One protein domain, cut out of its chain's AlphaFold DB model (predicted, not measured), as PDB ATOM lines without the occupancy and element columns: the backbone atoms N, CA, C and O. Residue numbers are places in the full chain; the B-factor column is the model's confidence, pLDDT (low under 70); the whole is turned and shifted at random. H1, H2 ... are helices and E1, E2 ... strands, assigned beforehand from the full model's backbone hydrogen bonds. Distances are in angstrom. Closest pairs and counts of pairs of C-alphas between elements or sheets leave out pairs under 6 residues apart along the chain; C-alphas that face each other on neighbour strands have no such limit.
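AT A GLANCE: This is residues 564 to 740 of the 1024 residues of an uncharacterized protein of Candidatus Brocadiae bacterium (UniProt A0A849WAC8). A broad, nearly flat wall of eight antiparallel strands makes the body, with helices on both faces: H1, H2 and H3 lie side by side, along the strands, over one face of its E4 to E7 part, and H5 crosses the opposite face. The E1 and E2 end of the wall has no named helix over it, and short H4 lies near the E7 end, just before H5. The printed part has 177 residues with five named helices and eight named strands, in the order E1 E2 E3 E4 H1 H2 E5 E6 H3 E7 E8 H4 H5; the sheet's order is E1 E2 E3 E4 E5 E6 E8 E7. The class is mixed, helices and strands, in three layers: helices, sheet, helix. The whole is compact, with a radius of gyration of the C-alphas of 16.0 A and spans of 45 by 44 by 32 A.

HOW THE PARTS SIT: Start at edge strand E1, residues 569 to 575, and step to E2, residues 578 to 586, E3, residues 589 to 598, and E4, residues 601 to 611. These form a meander, each strand the antiparallel neighbour of the one before: look for N 571 and O 582 at 2.8 A, N 581 and O 593 at 2.8 A, and N 592 and O 607 at 2.8 A, within hydrogen-bond range. Next comes E5, residues 660 to 668, with N 606 and O 665 at 2.8 A, then E6, residues 671 to 678, with N 664 and O 675 at 2.9 A. E8, residues 709 to 714, follows with N 674 and O 712 at 2.9 A, and edge strand E7, residues 700 to 703, with N 702 and O 711 at 2.9 A. H2, residues 635 to 651, is on the sheet at a height of 9.6 A, over E6 and E8, at 1 degree to E6 on the local plane. H1, residues 614 to 626, touches H2 at the C-alphas of Leu 621 and Phe 645, 6.3 A apart, as a helical hairpin with a shallow tilt of 15 degrees. H3, residues 688 to 697, touches H2 at the C-alphas of Trp 640 and Gly 697, 3.8 A apart, at a tilt of 36 degrees, only just steep, opposite ways. E6, H3 and E7 make a split strand-helix-strand unit, two strands running the same way with E8 between them, its crossover right-handed. On the opposite face H5, residues 725 to 738, runs across the strands at 74 degrees to E4 on the local plane, at a height of 9.0 A; its closest C-alphas to E4 are Leu 736 and Ala 608, 7.2 A. H4, residues 718 to 722, is only just not on the sheet, with 4 pairs of C-alphas within 10 A. In H1, H3 and H5 every O i to N i+4 pair is within hydrogen-bond range; H2 has 11 of 13 and H4 0 of 1, though 2 of 2 of H4's O i to N i+3 pairs are.

IN THESE COORDINATES: Find C-alpha 569 at (54.953, -0.969, 8.474), where E1 begins. E4 spans 33.2 A, E3 30.5 A, E5 26.3 A and E2 25.7 A. H2 begins at C-alpha 635, (26.160, 17.927, -11.519), and runs 24.7 A. H5 ends at C-alpha 738, (51.250, -8.880, -2.700), 19.7 A from its first C-alpha.

THE WHOLE: The C-alphas farthest apart, of Ser 565 and Gln 633, are 46.9 A from each other. The printed part has no cut, and no link is long. The mean pLDDT of the printed part is 80.3; residues 564 to 566, 598 to 601, 627 to 633 and 719 to 730 are under 70.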
ATOM      1  N   GLN A 564      45.632  -8.600  17.885       56.84
ATOM      2  CA  GLN A 564      46.899  -8.501  17.149       56.84
ATOM      3  C   GLN A 564      48.080  -8.058  18.026       56.84
ATOM      4  O   GLN A 564      47.977  -7.138  18.833       56.84
ATOM      5  N   SER A 565      49.238  -8.690  17.813       60.94
ATOM      6  CA  SER A 565      50.546  -8.279  18.352       60.94
ATOM      7  C   SER A 565      51.395  -7.482  17.346       60.94
ATOM      8  O   SER A 565      52.541  -7.135  17.637       60.94
ATOM      9  N   GLN A 566      50.852  -7.216  16.156       65.88
ATOM     10  CA  GLN A 566      51.515  -6.507  15.061       65.88
ATOM     11  C   GLN A 566      51.293  -4.994  15.190       65.88
ATOM     12  O   GLN A 566      50.211  -4.554  15.569       65.88
ATOM     13  N   GLY A 567      52.330  -4.202  14.906       76.19
ATOM     14  CA  GLY A 567      52.212  -2.748  14.754       76.19
ATOM     15  C   GLY A 567      52.148  -2.357  13.275       76.19
ATOM     16  O   GLY A 567      51.572  -3.081  12.470       76.19
ATOM     17  N   PHE A 568      52.746  -1.224  12.904       79.81
ATOM     18  CA  PHE A 568      52.703  -0.703  11.531       79.81
ATOM     19  C   PHE A 568      54.021  -0.901  10.784       79.81
ATOM     20  O   PHE A 568      55.091  -0.700  11.352       79.81
ATOM     21  N   LEU A 569      53.926  -1.188   9.487       85.69
ATOM     22  CA  LEU A 569      54.953  -0.969   8.474       85.69
ATOM     23  C   LEU A 569      54.414   0.058   7.468       85.69
ATOM     24  O   LEU A 569      53.393  -0.162   6.828       85.69
ATOM     25  N   ILE A 570      55.093   1.186   7.324       84.88
ATOM     26  CA  ILE A 570      54.748   2.283   6.418       84.88
ATOM     27  C   ILE A 570      55.941   2.469   5.487       84.88
ATOM     28  O   ILE A 570      57.069   2.529   5.961       84.88
ATOM     29  N   THR A 571      55.722   2.547   4.180       88.38
ATOM     30  CA  THR A 571      56.760   2.874   3.192       88.38
ATOM     31  C   THR A 571      56.246   3.998   2.312       88.38
ATOM     32  O   THR A 571      55.208   3.854   1.672       88.38
ATOM     33  N   LEU A 572      56.954   5.120   2.313       87.88
ATOM     34  CA  LEU A 572      56.653   6.317   1.545       87.88
ATOM     35  C   LEU A 572      57.764   6.541   0.521       87.88
ATOM     36  O   LEU A 572      58.896   6.827   0.888       87.88
ATOM     37  N   THR A 573      57.423   6.431  -0.748       88.94
ATOM     38  CA  THR A 573      58.288   6.621  -1.910       88.94
ATOM     39  C   THR A 573      57.883   7.930  -2.581       88.94
ATOM     40  O   THR A 573      56.696   8.138  -2.798       88.94
ATOM     41  N   ALA A 574      58.812   8.824  -2.913       88.31
ATOM     42  CA  ALA A 574      58.493  10.112  -3.538       88.31
ATOM     43  C   ALA A 574      59.560  10.554  -4.546       88.31
ATOM     44  O   ALA A 574      60.758  10.364  -4.325       88.31
ATOM     45  N   SER A 575      59.113  11.149  -5.650       86.88
ATOM     46  CA  SER A 575      59.920  11.588  -6.793       86.88
ATOM     47  C   SER A 575      59.321  12.838  -7.452       86.88
ATOM     48  O   SER A 575      58.260  13.324  -7.059       86.88
ATOM     49  N   ALA A 576      59.981  13.379  -8.479       80.00
ATOM     50  CA  ALA A 576      59.480  14.549  -9.208       80.00
ATOM     51  C   ALA A 576      58.153  14.305  -9.965       80.00
ATOM     52  O   ALA A 576      57.423  15.258 -10.245       80.00
ATOM     53  N   GLU A 577      57.831  13.051 -10.296       82.19
ATOM     54  CA  GLU A 577      56.670  12.685 -11.126       82.19
ATOM     55  C   GLU A 577      55.640  11.807 -10.406       82.19
ATOM     56  O   GLU A 577      54.482  11.764 -10.829       82.19
ATOM     57  N   SER A 578      56.030  11.128  -9.322       87.69
ATOM     58  CA  SER A 578      55.151  10.246  -8.551       87.69
ATOM     59  C   SER A 578      55.520  10.119  -7.071       87.69
ATOM     60  O   SER A 578      56.696  10.180  -6.704       87.69
ATOM     61  N   SER A 579      54.506   9.858  -6.245       87.94
ATOM     62  CA  SER A 579      54.617   9.543  -4.818       87.94
ATOM     63  C   SER A 579      53.707   8.359  -4.459       87.94
ATOM     64  O   SER A 579      52.533   8.340  -4.812       87.94
ATOM     65  N   GLU A 580      54.219   7.362  -3.739       89.31
ATOM     66  CA  GLU A 580      53.492   6.176  -3.268       89.31
ATOM     67  C   GLU A 580      53.628   6.041  -1.744       89.31
ATOM     68  O   GLU A 580      54.732   6.066  -1.216       89.31
ATOM     69  N   MET A 581      52.526   5.834  -1.026       86.88
ATOM     70  CA  MET A 581      52.508   5.432   0.380       86.88
ATOM     71  C   MET A 581      51.856   4.055   0.517       86.88
ATOM     72  O   MET A 581      50.656   3.902   0.299       86.88
ATOM     73  N   LYS A 582      52.633   3.063   0.942       88.06
ATOM     74  CA  LYS A 582      52.165   1.744   1.382       88.06
ATOM     75  C   LYS A 582      52.064   1.732   2.905       88.06
ATOM     76  O   LYS A 582      52.981   2.185   3.586       88.06
ATOM     77  N   VAL A 583      50.977   1.192   3.446       85.25
ATOM     78  CA  VAL A 583      50.793   0.942   4.880       85.25
ATOM     79  C   VAL A 583      50.323  -0.496   5.062       85.25
ATOM     80  O   VAL A 583      49.316  -0.901   4.494       85.25
ATOM     81  N   PHE A 584      51.036  -1.264   5.869       85.00
ATOM     82  CA  PHE A 584      50.705  -2.628   6.250       85.00
ATOM     83  C   PHE A 584      50.654  -2.721   7.775       85.00
ATOM     84  O   PHE A 584      51.537  -2.210   8.462       85.00
ATOM     85  N   GLN A 585      49.636  -3.391   8.303       80.25
ATOM     86  CA  GLN A 585      49.544  -3.751   9.719       80.25
ATOM     87  C   GLN A 585      49.276  -5.253   9.864       80.25
ATOM     88  O   GLN A 585      49.921  -5.928  10.661       80.25
ATOM     89  N   SER A 586      48.360  -5.783   9.051       77.75
ATOM     90  CA  SER A 586      48.086  -7.214   8.937       77.75
ATOM     91  C   SER A 586      47.536  -7.547   7.547       77.75
ATOM     92  O   SER A 586      47.206  -6.653   6.766       77.75
ATOM     93  N   GLU A 587      47.393  -8.837   7.228       77.31
ATOM     94  CA  GLU A 587      46.806  -9.306   5.956       77.31
ATOM     95  C   GLU A 587      45.407  -8.725   5.683       77.31
ATOM     96  O   GLU A 587      44.994  -8.609   4.529       77.31
ATOM     97  N   ILE A 588      44.692  -8.340   6.744       78.31
ATOM     98  CA  ILE A 588      43.335  -7.793   6.685       78.31
ATOM     99  C   ILE A 588      43.266  -6.281   6.931       78.31
ATOM    100  O   ILE A 588      42.178  -5.741   6.786       78.31
ATOM    101  N   ASN A 589      44.367  -5.599   7.288       81.44
ATOM    102  CA  ASN A 589      44.429  -4.136   7.445       81.44
ATOM    103  C   ASN A 589      45.690  -3.576   6.754       81.44
ATOM    104  O   ASN A 589      46.797  -3.609   7.305       81.44
ATOM    105  N   ARG A 590      45.514  -3.092   5.521       85.50
ATOM    106  CA  ARG A 590      46.574  -2.637   4.605       85.50
ATOM    107  C   ARG A 590      46.049  -1.613   3.595       85.50
ATOM    108  O   ARG A 590      44.863  -1.604   3.274       85.50
ATOM    109  N   LEU A 591      46.926  -0.756   3.086       85.69
ATOM    110  CA  LEU A 591      46.596   0.356   2.197       85.69
ATOM    111  C   LEU A 591      47.760   0.689   1.254       85.69
ATOM    112  O   LEU A 591      48.926   0.612   1.635       85.69
ATOM    113  N   VAL A 592      47.426   1.124   0.043       87.81
ATOM    114  CA  VAL A 592      48.319   1.773  -0.920       87.81
ATOM    115  C   VAL A 592      47.666   3.065  -1.372       87.81
ATOM    116  O   VAL A 592      46.493   3.093  -1.731       87.81
ATOM    117  N   PHE A 593      48.443   4.132  -1.403       85.88
ATOM    118  CA  PHE A 593      48.060   5.404  -1.981       85.88
ATOM    119  C   PHE A 593      49.129   5.819  -2.987       85.88
ATOM    120  O   PHE A 593      50.307   5.804  -2.652       85.88
ATOM    121  N   ARG A 594      48.744   6.159  -4.214       88.00
ATOM    122  CA  ARG A 594      49.643   6.560  -5.301       88.00
ATOM    123  C   ARG A 594      49.178   7.873  -5.897       88.00
ATOM    124  O   ARG A 594      48.002   8.048  -6.192       88.00
ATOM    125  N   GLU A 595      50.133   8.748  -6.133       86.50
ATOM    126  CA  GLU A 595      50.033   9.951  -6.939       86.50
ATOM    127  C   GLU A 595      51.046   9.791  -8.074       86.50
ATOM    128  O   GLU A 595      52.220   9.532  -7.836       86.50
ATOM    129  N   GLU A 596      50.603   9.920  -9.314       86.44
ATOM    130  CA  GLU A 596      51.448  10.003 -10.503       86.44
ATOM    131  C   GLU A 596      50.993  11.238 -11.284       86.44
ATOM    132  O   GLU A 596      49.817  11.604 -11.259       86.44
ATOM    133  N   GLY A 597      51.874  11.890 -12.034       74.56
ATOM    134  CA  GLY A 597      51.392  12.789 -13.076       74.56
ATOM    135  C   GLY A 597      52.320  12.868 -14.268       74.56
ATOM    136  O   GLY A 597      53.515  13.120 -14.120       74.56
ATOM    137  N   LYS A 598      51.708  12.678 -15.433       64.25
ATOM    138  CA  LYS A 598      52.293  12.747 -16.771       64.25
ATOM    139  C   LYS A 598      51.473  13.743 -17.577       64.25
ATOM    140  O   LYS A 598      50.260  13.806 -17.397       64.25
ATOM    141  N   ASP A 599      52.129  14.499 -18.452       57.66
ATOM    142  CA  ASP A 599      51.470  15.318 -19.480       57.66
ATOM    143  C   ASP A 599      50.321  16.202 -18.938       57.66
ATOM    144  O   ASP A 599      49.198  16.183 -19.437       57.66
ATOM    145  N   GLU A 600      50.605  16.946 -17.860       57.72
ATOM    146  CA  GLU A 600      49.673  17.831 -17.125       57.72
ATOM    147  C   GLU A 600      48.469  17.142 -16.441       57.72
ATOM    148  O   GLU A 600      47.694  17.803 -15.744       57.72
ATOM    149  N   GLN A 601      48.327  15.817 -16.546       67.19
ATOM    150  CA  GLN A 601      47.272  15.053 -15.878       67.19
ATOM    151  C   GLN A 601      47.781  14.401 -14.590       67.19
ATOM    152  O   GLN A 601      48.793  13.702 -14.570       67.19
ATOM    153  N   THR A 602      47.054  14.617 -13.491       72.56
ATOM    154  CA  THR A 602      47.289  13.925 -12.219       72.56
ATOM    155  C   THR A 602      46.449  12.657 -12.162       72.56
ATOM    156  O   THR A 602      45.221  12.719 -12.272       72.56
ATOM    157  N   LYS A 603      47.115  11.529 -11.930       84.88
ATOM    158  CA  LYS A 603      46.504  10.260 -11.571       84.88
ATOM    159  C   LYS A 603      46.677  10.033 -10.069       84.88
ATOM    160  O   LYS A 603      47.787  10.099  -9.552       84.88
ATOM    161  N   VAL A 604      45.584   9.761  -9.367       83.44
ATOM    162  CA  VAL A 604      45.572   9.434  -7.934       83.44
ATOM    163  C   VAL A 604      44.877   8.090  -7.773       83.44
ATOM    164  O   VAL A 604      43.761   7.936  -8.253       83.44
ATOM    165  N   GLN A 605      45.505   7.119  -7.115       86.50
ATOM    166  CA  GLN A 605      44.927   5.800  -6.851       86.50
ATOM    167  C   GLN A 605      45.038   5.455  -5.367       86.50
ATOM    168  O   GLN A 605      46.064   5.697  -4.737       86.50
ATOM    169  N   MET A 606      43.985   4.881  -4.800       85.38
ATOM    170  CA  MET A 606      43.889   4.535  -3.390       85.38
ATOM    171  C   MET A 606      43.279   3.145  -3.263       85.38
ATOM    172  O   MET A 606      42.070   2.991  -3.411       85.38
ATOM    173  N   MET A 607      44.104   2.154  -2.947       87.50
ATOM    174  CA  MET A 607      43.672   0.783  -2.684       87.50
ATOM    175  C   MET A 607      43.767   0.485  -1.193       87.50
ATOM    176  O   MET A 607      44.720   0.900  -0.538       87.50
ATOM    177  N   ALA A 608      42.814  -0.247  -0.628       86.62
ATOM    178  CA  ALA A 608      42.901  -0.674   0.768       86.62
ATOM    179  C   ALA A 608      42.152  -1.981   1.021       86.62
ATOM    180  O   ALA A 608      41.225  -2.314   0.291       86.62
ATOM    181  N   THR A 609      42.520  -2.674   2.098       87.00
ATOM    182  CA  THR A 609      41.715  -3.708   2.759       87.00
ATOM    183  C   THR A 609      41.677  -3.400   4.250       87.00
ATOM    184  O   THR A 609      42.729  -3.148   4.832       87.00
ATOM    185  N   PHE A 610      40.502  -3.436   4.875       84.69
ATOM    186  CA  PHE A 610      40.357  -3.310   6.329       84.69
ATOM    187  C   PHE A 610      39.169  -4.109   6.887       84.69
ATOM    188  O   PHE A 610      38.187  -4.314   6.165       84.69
ATOM    189  N   PRO A 611      39.195  -4.516   8.173       83.19
ATOM    190  CA  PRO A 611      38.016  -5.057   8.843       83.19
ATOM    191  C   PRO A 611      36.908  -3.998   8.924       83.19
ATOM    192  O   PRO A 611      37.160  -2.823   9.199       83.19
ATOM    193  N   TYR A 612      35.659  -4.399   8.695       84.38
ATOM    194  CA  TYR A 612      34.526  -3.480   8.765       84.38
ATOM    195  C   TYR A 612      34.133  -3.137  10.207       84.38
ATOM    196  O   TYR A 612      33.765  -4.008  10.996       84.38
ATOM    197  N   HIS A 613      34.036  -1.838  10.498       79.75
ATOM    198  CA  HIS A 613      33.201  -1.326  11.580       79.75
ATOM    199  C   HIS A 613      32.531   0.011  11.210       79.75
ATOM    200  O   HIS A 613      32.831   0.643  10.196       79.75
ATOM    201  N   LYS A 614      31.616   0.490  12.068       78.75
ATOM    202  CA  LYS A 614      30.858   1.743  11.845       78.75
ATOM    203  C   LYS A 614      31.760   2.973  11.638       78.75
ATOM    204  O   LYS A 614      31.423   3.853  10.850       78.75
ATOM    205  N   GLY A 615      32.900   3.017  12.331       74.94
ATOM    206  CA  GLY A 615      33.968   4.006  12.108       74.94
ATOM    207  C   GLY A 615      34.524   3.996  10.675       74.94
ATOM    208  O   GLY A 615      34.421   5.008   9.983       74.94
ATOM    209  N   SER A 616      34.968   2.837  10.171       74.38
ATOM    210  CA  SER A 616      35.494   2.675   8.809       74.38
ATOM    211  C   SER A 616      34.473   3.092   7.742       74.38
ATOM    212  O   SER A 616      34.836   3.766   6.784       74.38
ATOM    213  N   GLN A 617      33.176   2.812   7.939       79.94
ATOM    214  CA  GLN A 617      32.113   3.317   7.053       79.94
ATOM    215  C   GLN A 617      32.048   4.853   7.022       79.94
ATOM    216  O   GLN A 617      31.934   5.457   5.955       79.94
ATOM    217  N   ARG A 618      32.118   5.508   8.187       81.50
ATOM    218  CA  ARG A 618      32.111   6.976   8.279       81.50
ATOM    219  C   ARG A 618      33.342   7.579   7.604       81.50
ATOM    220  O   ARG A 618      33.225   8.615   6.955       81.50
ATOM    221  N   ALA A 619      34.501   6.951   7.767       76.62
ATOM    222  CA  ALA A 619      35.748   7.429   7.192       76.62
ATOM    223  C   ALA A 619      35.814   7.201   5.668       76.62
ATOM    224  O   ALA A 619      36.186   8.120   4.947       76.62
ATOM    225  N   LEU A 620      35.304   6.073   5.158       79.06
ATOM    226  CA  LEU A 620      35.053   5.845   3.726       79.06
ATOM    227  C   LEU A 620      34.218   6.964   3.093       79.06
ATOM    228  O   LEU A 620      34.598   7.530   2.071       79.06
ATOM    229  N   LEU A 621      33.097   7.323   3.725       83.44
ATOM    230  CA  LEU A 621      32.230   8.398   3.235       83.44
ATOM    231  C   LEU A 621      32.922   9.771   3.276       83.44
ATOM    232  O   LEU A 621      32.697  10.586   2.385       83.44
ATOM    233  N   LYS A 622      33.805  10.028   4.255       81.31
ATOM    234  CA  LYS A 622      34.668  11.223   4.239       81.31
ATOM    235  C   LYS A 622      35.644  11.198   3.064       81.31
ATOM    236  O   LYS A 622      35.741  12.191   2.355       81.31
ATOM    237  N   LEU A 623      36.335  10.086   2.823       77.31
ATOM    238  CA  LEU A 623      37.318   9.954   1.739       77.31
ATOM    239  C   LEU A 623      36.689  10.225   0.367       77.31
ATOM    240  O   LEU A 623      37.189  11.057  -0.389       77.31
ATOM    241  N   ILE A 624      35.523   9.628   0.111       79.94
ATOM    242  CA  ILE A 624      34.698   9.868  -1.086       79.94
ATOM    243  C   ILE A 624      34.157  11.319  -1.135       79.94
ATOM    244  O   ILE A 624      33.738  11.792  -2.185       79.94
ATOM    245  N   SER A 625      34.180  12.066  -0.028       77.69
ATOM    246  CA  SER A 625      33.855  13.499  -0.011       77.69
ATOM    247  C   SER A 625      35.063  14.414  -0.252       77.69
ATOM    248  O   SER A 625      34.870  15.488  -0.815       77.69
ATOM    249  N   HIS A 626      36.272  14.032   0.174       73.75
ATOM    250  CA  HIS A 626      37.485  14.863   0.077       73.75
ATOM    251  C   HIS A 626      38.237  14.695  -1.252       73.75
ATOM    252  O   HIS A 626      38.811  15.655  -1.757       73.75
ATOM    253  N   LEU A 627      38.186  13.510  -1.873       66.50
ATOM    254  CA  LEU A 627      38.799  13.252  -3.189       66.50
ATOM    255  C   LEU A 627      38.172  14.071  -4.346       66.50
ATOM    256  O   LEU A 627      38.761  14.148  -5.422       66.50
ATOM    257  N   PHE A 628      36.997  14.684  -4.137       62.44
ATOM    258  CA  PHE A 628      36.140  15.249  -5.191       62.44
ATOM    259  C   PHE A 628      35.591  16.635  -4.804       62.44
ATOM    260  O   PHE A 628      34.427  16.797  -4.420       62.44
ATOM    261  N   THR A 629      36.478  17.633  -4.846       55.16
ATOM    262  CA  THR A 629      36.216  19.030  -4.449       55.16
ATOM    263  C   THR A 629      36.446  20.052  -5.570       55.16
ATOM    264  O   THR A 629      36.303  21.252  -5.328       55.16
ATOM    265  N   LYS A 630      36.769  19.623  -6.804       54.66
ATOM    266  CA  LYS A 630      37.183  20.550  -7.880       54.66
ATOM    267  C   LYS A 630      36.056  21.483  -8.335       54.66
ATOM    268  O   LYS A 630      36.344  22.638  -8.646       54.66
ATOM    269  N   ASN A 631      34.792  21.045  -8.338       62.34
ATOM    270  CA  ASN A 631      33.660  21.966  -8.471       62.34
ATOM    271  C   ASN A 631      32.369  21.440  -7.803       62.34
ATOM    272  O   ASN A 631      31.671  20.611  -8.389       62.34
ATOM    273  N   PRO A 632      31.942  21.995  -6.650       59.59
ATOM    274  CA  PRO A 632      30.671  21.633  -6.012       59.59
ATOM    275  C   PRO A 632      29.424  21.795  -6.899       59.59
ATOM    276  O   PRO A 632      28.380  21.233  -6.567       59.59
ATOM    277  N   GLN A 633      29.507  22.545  -8.005       60.38
ATOM    278  CA  GLN A 633      28.420  22.733  -8.970       60.38
ATOM    279  C   GLN A 633      28.496  21.836 -10.223       60.38
ATOM    280  O   GLN A 633      27.573  21.900 -11.036       60.38
ATOM    281  N   ASP A 634      29.507  20.967 -10.399       72.81
ATOM    282  CA  ASP A 634      29.420  19.937 -11.448       72.81
ATOM    283  C   ASP A 634      28.384  18.875 -11.042       72.81
ATOM    284  O   ASP A 634      28.587  18.049 -10.148       72.81
ATOM    285  N   PHE A 635      27.235  18.895 -11.716       73.44
ATOM    286  CA  PHE A 635      26.160  17.927 -11.519       73.44
ATOM    287  C   PHE A 635      26.624  16.476 -11.750       73.44
ATOM    288  O   PHE A 635      26.136  15.571 -11.075       73.44
ATOM    289  N   LYS A 636      27.586  16.244 -12.655       74.62
ATOM    290  CA  LYS A 636      28.098  14.902 -12.979       74.62
ATOM    291  C   LYS A 636      29.061  14.373 -11.909       74.62
ATOM    292  O   LYS A 636      28.943  13.214 -11.523       74.62
ATOM    293  N   GLU A 637      29.954  15.219 -11.387       76.19
ATOM    294  CA  GLU A 637      30.784  14.932 -10.200       76.19
ATOM    295  C   GLU A 637      29.914  14.577  -8.990       76.19
ATOM    296  O   GLU A 637      30.115  13.538  -8.360       76.19
ATOM    297  N   ASN A 638      28.877  15.376  -8.722       79.75
ATOM    298  CA  ASN A 638      27.929  15.091  -7.647       79.75
ATOM    299  C   ASN A 638      27.182  13.758  -7.855       79.75
ATOM    300  O   ASN A 638      27.068  12.987  -6.904       79.75
ATOM    301  N   ALA A 639      26.696  13.460  -9.068       83.69
ATOM    302  CA  ALA A 639      25.969  12.221  -9.364       83.69
ATOM    303  C   ALA A 639      26.829  10.963  -9.148       83.69
ATOM    304  O   ALA A 639      26.393  10.027  -8.475       83.69
ATOM    305  N   TRP A 640      28.074  10.960  -9.638       86.06
ATOM    306  CA  TRP A 640      29.016   9.860  -9.401       86.06
ATOM    307  C   TRP A 640      29.367   9.715  -7.911       86.06
ATOM    308  O   TRP A 640      29.391   8.603  -7.383       86.06
ATOM    309  N   ARG A 641      29.545  10.830  -7.186       84.12
ATOM    310  CA  ARG A 641      29.792  10.804  -5.736       84.12
ATOM    311  C   ARG A 641      28.611  10.211  -4.959       84.12
ATOM    312  O   ARG A 641      28.828   9.417  -4.047       84.12
ATOM    313  N   PHE A 642      27.368  10.541  -5.324       86.94
ATOM    314  CA  PHE A 642      26.178   9.928  -4.722       86.94
ATOM    315  C   PHE A 642      26.077   8.428  -5.025       86.94
ATOM    316  O   PHE A 642      25.759   7.660  -4.119       86.94
ATOM    317  N   ALA A 643      26.422   7.990  -6.241       88.88
ATOM    318  CA  ALA A 643      26.525   6.567  -6.562       88.88
ATOM    319  C   ALA A 643      27.548   5.845  -5.663       88.88
ATOM    320  O   ALA A 643      27.235   4.793  -5.110       88.88
ATOM    321  N   CYS A 644      28.723   6.439  -5.430       88.38
ATOM    322  CA  CYS A 644      29.730   5.886  -4.519       88.38
ATOM    323  C   CYS A 644      29.254   5.868  -3.053       88.38
ATOM    324  O   CYS A 644      29.432   4.868  -2.357       88.38
ATOM    325  N   PHE A 645      28.591   6.933  -2.583       88.75
ATOM    326  CA  PHE A 645      27.989   6.982  -1.243       88.75
ATOM    327  C   PHE A 645      26.897   5.924  -1.033       88.75
ATOM    328  O   PHE A 645      26.770   5.415   0.078       88.75
ATOM    329  N   GLU A 646      26.119   5.588  -2.066       91.12
ATOM    330  CA  GLU A 646      25.104   4.528  -2.016       91.12
ATOM    331  C   GLU A 646      25.714   3.128  -2.207       91.12
ATOM    332  O   GLU A 646      25.155   2.161  -1.703       91.12
ATOM    333  N   ALA A 647      26.877   2.981  -2.850       89.44
ATOM    334  CA  ALA A 647      27.553   1.687  -2.992       89.44
ATOM    335  C   ALA A 647      28.092   1.162  -1.648       89.44
ATOM    336  O   ALA A 647      27.864   0.000  -1.305       89.44
ATOM    337  N   VAL A 648      28.718   2.032  -0.843       88.00
ATOM    338  CA  VAL A 648      29.254   1.695   0.492       88.00
ATOM    339  C   VAL A 648      28.246   0.932   1.382       88.00
ATOM    340  O   VAL A 648      28.572  -0.178   1.802       88.00
ATOM    341  N   PRO A 649      27.024   1.435   1.680       86.81
ATOM    342  CA  PRO A 649      26.057   0.734   2.531       86.81
ATOM    343  C   PRO A 649      25.516  -0.572   1.929       86.81
ATOM    344  O   PRO A 649      25.086  -1.437   2.688       86.81
ATOM    345  N   GLN A 650      25.531  -0.740   0.602       89.75
ATOM    346  CA  GLN A 650      25.059  -1.970  -0.049       89.75
ATOM    347  C   GLN A 650      26.101  -3.099   0.051       89.75
ATOM    348  O   GLN A 650      25.743  -4.262   0.227       89.75
ATOM    349  N   ILE A 651      27.392  -2.757   0.008       86.00
ATOM    350  CA  ILE A 651      28.508  -3.713   0.117       86.00
ATOM    351  C   ILE A 651      28.709  -4.187   1.560       86.00
ATOM    352  O   ILE A 651      29.075  -5.339   1.791       86.00
ATOM    353  N   VAL A 652      28.386  -3.337   2.538       85.06
ATOM    354  CA  VAL A 652      28.418  -3.689   3.968       85.06
ATOM    355  C   VAL A 652      27.058  -4.137   4.506       85.06
ATOM    356  O   VAL A 652      26.879  -4.175   5.720       85.06
ATOM    357  N   ALA A 653      26.089  -4.487   3.649       83.50
ATOM    358  CA  ALA A 653      24.721  -4.831   4.061       83.50
ATOM    359  C   ALA A 653      24.680  -5.885   5.188       83.50
ATOM    360  O   ALA A 653      23.946  -5.727   6.165       83.50
ATOM    361  N   ASN A 654      25.563  -6.886   5.121       81.75
ATOM    362  CA  ASN A 654      25.764  -7.913   6.150       81.75
ATOM    363  C   ASN A 654      26.606  -7.424   7.356       81.75
ATOM    364  O   ASN A 654      27.416  -8.161   7.908       81.75
ATOM    365  N   CYS A 655      26.425  -6.162   7.766       74.75
ATOM    366  CA  CYS A 655      27.179  -5.431   8.801       74.75
ATOM    367  C   CYS A 655      27.208  -6.063  10.207       74.75
ATOM    368  O   CYS A 655      27.937  -5.585  11.074       74.75
ATOM    369  N   THR A 656      26.400  -7.094  10.451       76.25
ATOM    370  CA  THR A 656      26.380  -7.895  11.684       76.25
ATOM    371  C   THR A 656      27.382  -9.052  11.674       76.25
ATOM    372  O   THR A 656      27.592  -9.664  12.719       76.25
ATOM    373  N   MET A 657      27.986  -9.361  10.524       79.19
ATOM    374  CA  MET A 657      29.034 -10.369  10.371       79.19
ATOM    375  C   MET A 657      30.420  -9.721  10.335       79.19
ATOM    376  O   MET A 657      30.588  -8.622   9.801       79.19
ATOM    377  N   GLU A 658      31.426 -10.453  10.815       78.94
ATOM    378  CA  GLU A 658      32.828 -10.156  10.516       78.94
ATOM    379  C   GLU A 658      33.059 -10.256   9.001       78.94
ATOM    380  O   GLU A 658      32.805 -11.289   8.374       78.94
ATOM    381  N   GLN A 659      33.506  -9.151   8.412       84.25
ATOM    382  CA  GLN A 659      33.830  -9.022   6.997       84.25
ATOM    383  C   GLN A 659      34.939  -7.982   6.836       84.25
ATOM    384  O   GLN A 659      34.966  -6.979   7.555       84.25
ATOM    385  N   ASN A 660      35.812  -8.200   5.863       86.38
ATOM    386  CA  ASN A 660      36.776  -7.214   5.406       86.38
ATOM    387  C   ASN A 660      36.204  -6.503   4.181       86.38
ATOM    388  O   ASN A 660      35.490  -7.114   3.382       86.38
ATOM    389  N   ILE A 661      36.534  -5.226   4.034       87.25
ATOM    390  CA  ILE A 661      36.227  -4.427   2.850       87.25
ATOM    391  C   ILE A 661      37.537  -4.194   2.125       87.25
ATOM    392  O   ILE A 661      38.458  -3.638   2.722       87.25
ATOM    393  N   SER A 662      37.600  -4.587   0.857       88.38
ATOM    394  CA  SER A 662      38.629  -4.119  -0.066       88.38
ATOM    395  C   SER A 662      38.069  -3.009  -0.948       88.38
ATOM    396  O   SER A 662      36.868  -2.969  -1.213       88.38
ATOM    397  N   LEU A 663      38.923  -2.097  -1.398       88.75
ATOM    398  CA  LEU A 663      38.547  -0.997  -2.283       88.75
ATOM    399  C   LEU A 663      39.683  -0.599  -3.221       88.75
ATOM    400  O   LEU A 663      40.849  -0.781  -2.872       88.75
ATOM    401  N   ASP A 664      39.315   0.015  -4.343       88.12
ATOM    402  CA  ASP A 664      40.176   0.838  -5.195       88.12
ATOM    403  C   ASP A 664      39.416   2.108  -5.607       88.12
ATOM    404  O   ASP A 664      38.342   2.029  -6.203       88.12
ATOM    405  N   LEU A 665      39.951   3.285  -5.285       86.88
ATOM    406  CA  LEU A 665      39.486   4.569  -5.808       86.88
ATOM    407  C   LEU A 665      40.583   5.152  -6.700       86.88
ATOM    408  O   LEU A 665      41.628   5.556  -6.194       86.88
ATOM    409  N   SER A 666      40.336   5.252  -8.010       86.00
ATOM    410  CA  SER A 666      41.299   5.811  -8.967       86.00
ATOM    411  C   SER A 666      40.723   7.009  -9.722       86.00
ATOM    412  O   SER A 666      39.675   6.892 -10.355       86.00
ATOM    413  N   ILE A 667      41.438   8.124  -9.745       82.25
ATOM    414  CA  ILE A 667      41.195   9.288 -10.599       82.25
ATOM    415  C   ILE A 667      42.334   9.329 -11.613       82.25
ATOM    416  O   ILE A 667      43.489   9.335 -11.210       82.25
ATOM    417  N   ASP A 668      42.029   9.361 -12.904       83.88
ATOM    418  CA  ASP A 668      43.006   9.411 -13.996       83.88
ATOM    419  C   ASP A 668      42.507  10.417 -15.043       83.88
ATOM    420  O   ASP A 668      41.729  10.081 -15.940       83.88
ATOM    421  N   GLY A 669      42.843  11.694 -14.834       78.69
ATOM    422  CA  GLY A 669      42.260  12.804 -15.589       78.69
ATOM    423  C   GLY A 669      40.748  12.928 -15.351       78.69
ATOM    424  O   GLY A 669      40.299  13.289 -14.258       78.69
ATOM    425  N   ASP A 670      39.954  12.650 -16.384       79.19
ATOM    426  CA  ASP A 670      38.489  12.643 -16.342       79.19
ATOM    427  C   ASP A 670      37.875  11.245 -16.113       79.19
ATOM    428  O   ASP A 670      36.683  11.156 -15.800       79.19
ATOM    429  N   ARG A 671      38.673  10.168 -16.203       85.12
ATOM    430  CA  ARG A 671      38.269   8.791 -15.873       85.12
ATOM    431  C   ARG A 671      38.325   8.578 -14.366       85.12
ATOM    432  O   ARG A 671      39.407   8.606 -13.778       85.12
ATOM    433  N   TRP A 672      37.185   8.321 -13.729       86.12
ATOM    434  CA  TRP A 672      37.121   8.048 -12.286       86.12
ATOM    435  C   TRP A 672      36.575   6.641 -12.051       86.12
ATOM    436  O   TRP A 672      35.471   6.334 -12.492       86.12
ATOM    437  N   CYS A 673      37.331   5.794 -11.357       87.56
ATOM    438  CA  CYS A 673      36.967   4.427 -10.995       87.56
ATOM    439  C   CYS A 673      36.776   4.316  -9.483       87.56
ATOM    440  O   CYS A 673      37.516   4.918  -8.701       87.56
ATOM    441  N   CYS A 674      35.795   3.519  -9.087       89.44
ATOM    442  CA  CYS A 674      35.553   3.123  -7.718       89.44
ATOM    443  C   CYS A 674      35.154   1.645  -7.706       89.44
ATOM    444  O   CYS A 674      34.110   1.287  -8.246       89.44
ATOM    445  N   ILE A 675      35.990   0.803  -7.106       89.50
ATOM    446  CA  ILE A 675      35.719  -0.601  -6.796       89.50
ATOM    447  C   ILE A 675      35.589  -0.694  -5.277       89.50
ATOM    448  O   ILE A 675      36.433  -0.159  -4.556       89.50
ATOM    449  N   PHE A 676      34.592  -1.418  -4.769       89.38
ATOM    450  CA  PHE A 676      34.730  -2.047  -3.455       89.38
ATOM    451  C   PHE A 676      34.248  -3.494  -3.504       89.38
ATOM    452  O   PHE A 676      33.297  -3.798  -4.223       89.38
ATOM    453  N   SER A 677      34.866  -4.358  -2.699       88.69
ATOM    454  CA  SER A 677      34.457  -5.746  -2.482       88.69
ATOM    455  C   SER A 677      34.360  -6.075  -0.984       88.69
ATOM    456  O   SER A 677      35.017  -5.453  -0.145       88.69
ATOM    457  N   SER A 678      33.508  -7.039  -0.624       87.56
ATOM    458  CA  SER A 678      33.319  -7.526   0.751       87.56
ATOM    459  C   SER A 678      33.644  -9.013   0.870       87.56
ATOM    460  O   SER A 678      33.132  -9.841   0.116       87.56
ATOM    461  N   SER A 679      34.415  -9.379   1.897       86.50
ATOM    462  CA  SER A 679      34.713 -10.777   2.230       86.50
ATOM    463  C   SER A 679      33.597 -11.483   3.022       86.50
ATOM    464  O   SER A 679      33.836 -12.550   3.594       86.50
ATOM    465  N   SER A 680      32.396 -10.894   3.115       83.94
ATOM    466  CA  SER A 680      31.252 -11.484   3.823       83.94
ATOM    467  C   SER A 680      30.964 -12.914   3.351       83.94
ATOM    468  O   SER A 680      31.038 -13.224   2.162       83.94
ATOM    469  N   LYS A 681      30.588 -13.805   4.276       81.00
ATOM    470  CA  LYS A 681      30.199 -15.188   3.941       81.00
ATOM    471  C   LYS A 681      28.837 -15.274   3.257       81.00
ATOM    472  O   LYS A 681      28.606 -16.222   2.504       81.00
ATOM    473  N   GLU A 682      27.963 -14.290   3.452       83.62
ATOM    474  CA  GLU A 682      26.616 -14.240   2.872       83.62
ATOM    475  C   GLU A 682      26.566 -13.336   1.636       83.62
ATOM    476  O   GLU A 682      27.467 -12.531   1.395       83.62
ATOM    477  N   LYS A 683      25.602 -13.557   0.737       84.81
ATOM    478  CA  LYS A 683      25.435 -12.701  -0.449       84.81
ATOM    479  C   LYS A 683      24.843 -11.357  -0.016       84.81
ATOM    480  O   LYS A 683      24.027 -11.319   0.902       84.81
ATOM    481  N   ASN A 684      25.217 -10.274  -0.686       85.44
ATOM    482  CA  ASN A 684      24.574  -8.975  -0.492       85.44
ATOM    483  C   ASN A 684      23.455  -8.808  -1.527       85.44
ATOM    484  O   ASN A 684      23.637  -9.111  -2.707       85.44
ATOM    485  N   THR A 685      22.306  -8.283  -1.109       84.12
ATOM    486  CA  THR A 685      21.196  -7.975  -2.023       84.12
ATOM    487  C   THR A 685      21.198  -6.485  -2.336       84.12
ATOM    488  O   THR A 685      20.797  -5.681  -1.500       84.12
ATOM    489  N   ILE A 686      21.627  -6.119  -3.546       86.12
ATOM    490  CA  ILE A 686      21.633  -4.723  -4.003       86.12
ATOM    491  C   ILE A 686      20.209  -4.271  -4.339       86.12
ATOM    492  O   ILE A 686      19.572  -4.846  -5.224       86.12
ATOM    493  N   ALA A 687      19.726  -3.218  -3.679       87.19
ATOM    494  CA  ALA A 687      18.386  -2.685  -3.919       87.19
ATOM    495  C   ALA A 687      18.248  -1.994  -5.296       87.19
ATOM    496  O   ALA A 687      19.136  -1.268  -5.743       87.19
ATOM    497  N   ASP A 688      17.084  -2.124  -5.943       84.00
ATOM    498  CA  ASP A 688      16.829  -1.547  -7.280       84.00
ATOM    499  C   ASP A 688      16.951  -0.017  -7.330       84.00
ATOM    500  O   ASP A 688      17.330   0.558  -8.352       84.00
ATOM    501  N   ARG A 689      16.648   0.664  -6.217       87.44
ATOM    502  CA  ARG A 689      16.846   2.118  -6.087       87.44
ATOM    503  C   ARG A 689      18.325   2.507  -6.189       87.44
ATOM    504  O   ARG A 689      18.637   3.573  -6.708       87.44
ATOM    505  N   SER A 690      19.204   1.634  -5.706       88.00
ATOM    506  CA  SER A 690      20.650   1.825  -5.645       88.00
ATOM    507  C   SER A 690      21.258   1.580  -7.021       88.00
ATOM    508  O   SER A 690      21.996   2.430  -7.501       88.00
ATOM    509  N   ARG A 691      20.817   0.523  -7.728       86.94
ATOM    510  CA  ARG A 691      21.147   0.288  -9.151       86.94
ATOM    511  C   ARG A 691      20.872   1.527 -10.010       86.94
ATOM    512  O   ARG A 691      21.786   2.044 -10.637       86.94
ATOM    513  N   LYS A 692      19.660   2.093  -9.923       86.94
ATOM    514  CA  LYS A 692      19.302   3.335 -10.640       86.94
ATOM    515  C   LYS A 692      20.199   4.526 -10.294       86.94
ATOM    516  O   LYS A 692      20.423   5.378 -11.148       86.94
ATOM    517  N   MET A 693      20.681   4.612  -9.053       87.38
ATOM    518  CA  MET A 693      21.610   5.665  -8.643       87.38
ATOM    519  C   MET A 693      23.005   5.435  -9.239       87.38
ATOM    520  O   MET A 693      23.599   6.382  -9.749       87.38
ATOM    521  N   PHE A 694      23.480   4.187  -9.266       90.94
ATOM    522  CA  PHE A 694      24.734   3.795  -9.916       90.94
ATOM    523  C   PHE A 694      24.715   4.121 -11.413       90.94
ATOM    524  O   PHE A 694      25.589   4.850 -11.882       90.94
ATOM    525  N   ASP A 695      23.668   3.693 -12.123       86.44
ATOM    526  CA  ASP A 695      23.478   3.937 -13.561       86.44
ATOM    527  C   ASP A 695      23.375   5.440 -13.896       86.44
ATOM    528  O   ASP A 695      23.688   5.866 -15.005       86.44
ATOM    529  N   SER A 696      22.935   6.269 -12.939       85.38
ATOM    530  CA  SER A 696      22.869   7.729 -13.100       85.38
ATOM    531  C   SER A 696      24.199   8.451 -12.841       85.38
ATOM    532  O   SER A 696      24.371   9.588 -13.282       85.38
ATOM    533  N   GLY A 697      25.122   7.814 -12.110       83.81
ATOM    534  CA  GLY A 697      26.400   8.396 -11.702       83.81
ATOM    535  C   GLY A 697      27.602   7.916 -12.516       83.81
ATOM    536  O   GLY A 697      28.548   8.678 -12.699       83.81
ATOM    537  N   ALA A 698      27.586   6.680 -13.018       86.94
ATOM    538  CA  ALA A 698      28.708   6.054 -13.720       86.94
ATOM    539  C   ALA A 698      28.364   5.690 -15.176       86.94
ATOM    540  O   ALA A 698      27.228   5.370 -15.503       86.94
ATOM    541  N   GLY A 699      29.369   5.727 -16.057       84.31
ATOM    542  CA  GLY A 699      29.253   5.309 -17.460       84.31
ATOM    543  C   GLY A 699      29.389   3.794 -17.667       84.31
ATOM    544  O   GLY A 699      28.836   3.262 -18.624       84.31
ATOM    545  N   LYS A 700      30.081   3.097 -16.756       86.44
ATOM    546  CA  LYS A 700      30.093   1.630 -16.618       86.44
ATOM    547  C   LYS A 700      29.794   1.288 -15.157       86.44
ATOM    548  O   LYS A 700      30.446   1.808 -14.252       86.44
ATOM    549  N   VAL A 701      28.815   0.410 -14.945       88.00
ATOM    550  CA  VAL A 701      28.458  -0.174 -13.644       88.00
ATOM    551  C   VAL A 701      28.615  -1.685 -13.757       88.00
ATOM    552  O   VAL A 701      28.068  -2.294 -14.676       88.00
ATOM    553  N   HIS A 702      29.329  -2.295 -12.818       87.12
ATOM    554  CA  HIS A 702      29.354  -3.743 -12.645       87.12
ATOM    555  C   HIS A 702      29.013  -4.102 -11.196       87.12
ATOM    556  O   HIS A 702      29.386  -3.391 -10.266       87.12
ATOM    557  N   ILE A 703      28.280  -5.201 -11.015       86.56
ATOM    558  CA  ILE A 703      27.915  -5.773  -9.717       86.56
ATOM    559  C   ILE A 703      28.089  -7.286  -9.851       86.56
ATOM    560  O   ILE A 703      27.409  -7.892 -10.684       86.56
ATOM    561  N   ALA A 704      28.940  -7.892  -9.024       84.06
ATOM    562  CA  ALA A 704      29.166  -9.337  -9.049       84.06
ATOM    563  C   ALA A 704      27.889 -10.131  -8.690       84.06
ATOM    564  O   ALA A 704      27.028  -9.657  -7.946       84.06
ATOM    565  N   GLU A 705      27.768 -11.387  -9.140       80.19
ATOM    566  CA  GLU A 705      26.571 -12.233  -8.913       80.19
ATOM    567  C   GLU A 705      26.263 -12.546  -7.431       80.19
ATOM    568  O   GLU A 705      25.190 -13.050  -7.070       80.19
ATOM    569  N   ASN A 706      27.228 -12.304  -6.546       82.94
ATOM    570  CA  ASN A 706      27.095 -12.431  -5.096       82.94
ATOM    571  C   ASN A 706      26.720 -11.095  -4.407       82.94
ATOM    572  O   ASN A 706      26.493 -11.094  -3.196       82.94
ATOM    573  N   GLY A 707      26.676  -9.988  -5.159       82.44
ATOM    574  CA  GLY A 707      26.452  -8.613  -4.701       82.44
ATOM    575  C   GLY A 707      27.559  -8.026  -3.818       82.44
ATOM    576  O   GLY A 707      27.402  -6.926  -3.294       82.44
ATOM    577  N   ARG A 708      28.656  -8.754  -3.592       84.25
ATOM    578  CA  ARG A 708      29.723  -8.349  -2.665       84.25
ATOM    579  C   ARG A 708      30.673  -7.331  -3.257       84.25
ATOM    580  O   ARG A 708      31.321  -6.639  -2.484       84.25
ATOM    581  N   SER A 709      30.735  -7.257  -4.581       86.56
ATOM    582  CA  SER A 709      31.611  -6.376  -5.339       86.56
ATOM    583  C   SER A 709      30.793  -5.456  -6.240       86.56
ATOM    584  O   SER A 709      29.822  -5.903  -6.867       86.56
ATOM    585  N   ILE A 710      31.148  -4.169  -6.258       89.94
ATOM    586  CA  ILE A 710      30.563  -3.145  -7.132       89.94
ATOM    587  C   ILE A 710      31.694  -2.294  -7.711       89.94
ATOM    588  O   ILE A 710      32.487  -1.731  -6.956       89.94
ATOM    589  N   THR A 711      31.691  -2.141  -9.035       89.38
ATOM    590  CA  THR A 711      32.602  -1.271  -9.790       89.38
ATOM    591  C   THR A 711      31.809  -0.162 -10.479       89.38
ATOM    592  O   THR A 711      30.846  -0.433 -11.200       89.38
ATOM    593  N   LEU A 712      32.222   1.090 -10.279       90.19
ATOM    594  CA  LEU A 712      31.614   2.308 -10.815       90.19
ATOM    595  C   LEU A 712      32.670   3.134 -11.565       90.19
ATOM    596  O   LEU A 712      33.540   3.738 -10.941       90.19
ATOM    597  N   ILE A 713      32.577   3.212 -12.896       88.44
ATOM    598  CA  ILE A 713      33.521   3.975 -13.731       88.44
ATOM    599  C   ILE A 713      32.809   5.134 -14.442       88.44
ATOM    600  O   ILE A 713      31.896   4.929 -15.245       88.44
ATOM    601  N   ARG A 714      33.243   6.369 -14.172       87.00
ATOM    602  CA  ARG A 714      32.933   7.587 -14.942       87.00
ATOM    603  C   ARG A 714      33.946   7.719 -16.078       87.00
ATOM    604  O   ARG A 714      35.131   7.514 -15.846       87.00
ATOM    605  N   ASN A 715      33.469   8.093 -17.267       85.75
ATOM    606  CA  ASN A 715      34.266   8.251 -18.492       85.75
ATOM    607  C   ASN A 715      35.206   7.047 -18.760       85.75
ATOM    608  O   ASN A 715      36.425   7.212 -18.759       85.75
ATOM    609  N   PRO A 716      34.658   5.827 -18.951       83.69
ATOM    610  CA  PRO A 716      35.466   4.647 -19.251       83.69
ATOM    611  C   PRO A 716      36.273   4.827 -20.546       83.69
ATOM    612  O   PRO A 716      35.757   5.311 -21.557       83.69
ATOM    613  N   LYS A 717      37.538   4.402 -20.512       81.38
ATOM    614  CA  LYS A 717      38.417   4.248 -21.679       81.38
ATOM    615  C   LYS A 717      37.963   3.038 -22.521       81.38
ATOM    616  O   LYS A 717      37.228   2.192 -22.009       81.38
ATOM    617  N   PRO A 718      38.389   2.911 -23.794       75.06
ATOM    618  CA  PRO A 718      38.038   1.759 -24.632       75.06
ATOM    619  C   PRO A 718      38.373   0.415 -23.971       75.06
ATOM    620  O   PRO A 718      37.535  -0.480 -23.958       75.06
ATOM    621  N   ASP A 719      39.536   0.321 -23.328       68.38
ATOM    622  CA  ASP A 719      39.990  -0.889 -22.636       68.38
ATOM    623  C   ASP A 719      39.061  -1.262 -21.459       68.38
ATOM    624  O   ASP A 719      38.743  -2.435 -21.265       68.38
ATOM    625  N   ASP A 720      38.516  -0.272 -20.735       68.81
ATOM    626  CA  ASP A 720      37.535  -0.504 -19.660       68.81
ATOM    627  C   ASP A 720      36.234  -1.143 -20.185       68.81
ATOM    628  O   ASP A 720      35.470  -1.706 -19.401       68.81
ATOM    629  N   MET A 721      35.943  -1.059 -21.488       65.56
ATOM    630  CA  MET A 721      34.771  -1.699 -22.101       65.56
ATOM    631  C   MET A 721      35.026  -3.176 -22.448       65.56
ATOM    632  O   MET A 721      34.066  -3.938 -22.560       65.56
ATOM    633  N   GLU A 722      36.289  -3.588 -22.602       58.81
ATOM    634  CA  GLU A 722      36.686  -4.965 -22.940       58.81
ATOM    635  C   GLU A 722      37.081  -5.804 -21.709       58.81
ATOM    636  O   GLU A 722      37.011  -7.036 -21.743       58.81
ATOM    637  N   ILE A 723      37.480  -5.163 -20.605       53.59
ATOM    638  CA  ILE A 723      37.906  -5.861 -19.386       53.59
ATOM    639  C   ILE A 723      36.705  -6.460 -18.628       53.59
ATOM    640  O   ILE A 723      35.791  -5.763 -18.172       53.59
ATOM    641  N   VAL A 724      36.763  -7.785 -18.439       59.94
ATOM    642  CA  VAL A 724      35.892  -8.553 -17.537       59.94
ATOM    643  C   VAL A 724      36.167  -8.112 -16.099       59.94
ATOM    644  O   VAL A 724      37.296  -8.248 -15.636       59.94
ATOM    645  N   ALA A 725      35.149  -7.620 -15.390       55.31
ATOM    646  CA  ALA A 725      35.302  -7.059 -14.043       55.31
ATOM    647  C   ALA A 725      35.869  -8.058 -13.015       55.31
ATOM    648  O   ALA A 725      36.599  -7.643 -12.119       55.31
ATOM    649  N   ASP A 726      35.646  -9.366 -13.198       58.53
ATOM    650  CA  ASP A 726      36.287 -10.413 -12.390       58.53
ATOM    651  C   ASP A 726      37.825 -10.300 -12.416       58.53
ATOM    652  O   ASP A 726      38.476 -10.539 -11.407       58.53
ATOM    653  N   LYS A 727      38.422  -9.862 -13.539       61.09
ATOM    654  CA  LYS A 727      39.871  -9.616 -13.646       61.09
ATOM    655  C   LYS A 727      40.317  -8.338 -12.936       61.09
ATOM    656  O   LYS A 727      41.462  -8.273 -12.510       61.09
ATOM    657  N   GLU A 728      39.454  -7.328 -12.828       64.50
ATOM    658  CA  GLU A 728      39.737  -6.108 -12.052       64.50
ATOM    659  C   GLU A 728      39.690  -6.427 -10.550       64.50
ATOM    660  O   GLU A 728      40.576  -6.011  -9.808       64.50
ATOM    661  N   GLU A 729      38.725  -7.243 -10.111       64.00
ATOM    662  CA  GLU A 729      38.621  -7.733  -8.729       64.00
ATOM    663  C   GLU A 729      39.752  -8.715  -8.371       64.00
ATOM    664  O   GLU A 729      40.373  -8.566  -7.319       64.00
ATOM    665  N   GLU A 730      40.093  -9.661  -9.253       67.06
ATOM    666  CA  GLU A 730      41.269 -10.528  -9.088       67.06
ATOM    667  C   GLU A 730      42.574  -9.723  -9.081       67.06
ATOM    668  O   GLU A 730      43.433  -9.997  -8.248       67.06
ATOM    669  N   SER A 731      42.730  -8.713  -9.947       70.12
ATOM    670  CA  SER A 731      43.914  -7.840  -9.953       70.12
ATOM    671  C   SER A 731      44.018  -7.029  -8.663       70.12
ATOM    672  O   SER A 731      45.101  -6.944  -8.090       70.12
ATOM    673  N   LEU A 732      42.905  -6.472  -8.174       73.56
ATOM    674  CA  LEU A 732      42.852  -5.747  -6.906       73.56
ATOM    675  C   LEU A 732      43.221  -6.663  -5.732       73.56
ATOM    676  O   LEU A 732      44.035  -6.292  -4.887       73.56
ATOM    677  N   HIS A 733      42.661  -7.874  -5.685       72.62
ATOM    678  CA  HIS A 733      42.989  -8.843  -4.646       72.62
ATOM    679  C   HIS A 733      44.439  -9.328  -4.736       72.62
ATOM    680  O   HIS A 733      45.097  -9.351  -3.703       72.62
ATOM    681  N   GLN A 734      44.972  -9.625  -5.924       77.06
ATOM    682  CA  GLN A 734      46.377 -10.012  -6.116       77.06
ATOM    683  C   GLN A 734      47.345  -8.889  -5.728       77.06
ATOM    684  O   GLN A 734      48.332  -9.139  -5.037       77.06
ATOM    685  N   GLU A 735      47.066  -7.644  -6.123       77.06
ATOM    686  CA  GLU A 735      47.910  -6.504  -5.773       77.06
ATOM    687  C   GLU A 735      47.869  -6.229  -4.264       77.06
ATOM    688  O   GLU A 735      48.922  -6.084  -3.642       77.06
ATOM    689  N   LEU A 736      46.692  -6.274  -3.632       77.50
ATOM    690  CA  LEU A 736      46.578  -6.166  -2.175       77.50
ATOM    691  C   LEU A 736      47.235  -7.355  -1.450       77.50
ATOM    692  O   LEU A 736      47.902  -7.149  -0.441       77.50
ATOM    693  N   GLU A 737      47.097  -8.586  -1.947       75.38
ATOM    694  CA  GLU A 737      47.747  -9.782  -1.392       75.38
ATOM    695  C   GLU A 737      49.269  -9.755  -1.523       75.38
ATOM    696  O   GLU A 737      49.948 -10.277  -0.638       75.38
ATOM    697  N   SER A 738      49.808  -9.096  -2.554       72.94
ATOM    698  CA  SER A 738      51.250  -8.880  -2.700       72.94
ATOM    699  C   SER A 738      51.833  -8.004  -1.580       72.94
ATOM    700  O   SER A 738      52.999  -8.168  -1.220       72.94
ATOM    701  N   LEU A 739      51.017  -7.147  -0.950       75.06
ATOM    702  CA  LEU A 739      51.386  -6.324   0.206       75.06
ATOM    703  C   LEU A 739      51.409  -7.170   1.487       75.06
ATOM    704  O   LEU A 739      50.566  -7.028   2.375       75.06
ATOM    705  N   GLN A 740      52.389  -8.060   1.583       79.56
ATOM    706  CA  GLN A 740      52.772  -8.702   2.837       79.56
ATOM    707  C   GLN A 740      53.969  -7.966   3.432       79.56
ATOM    708  O   GLN A 740      54.800  -7.433   2.696       79.56
TER     709      GLN A 740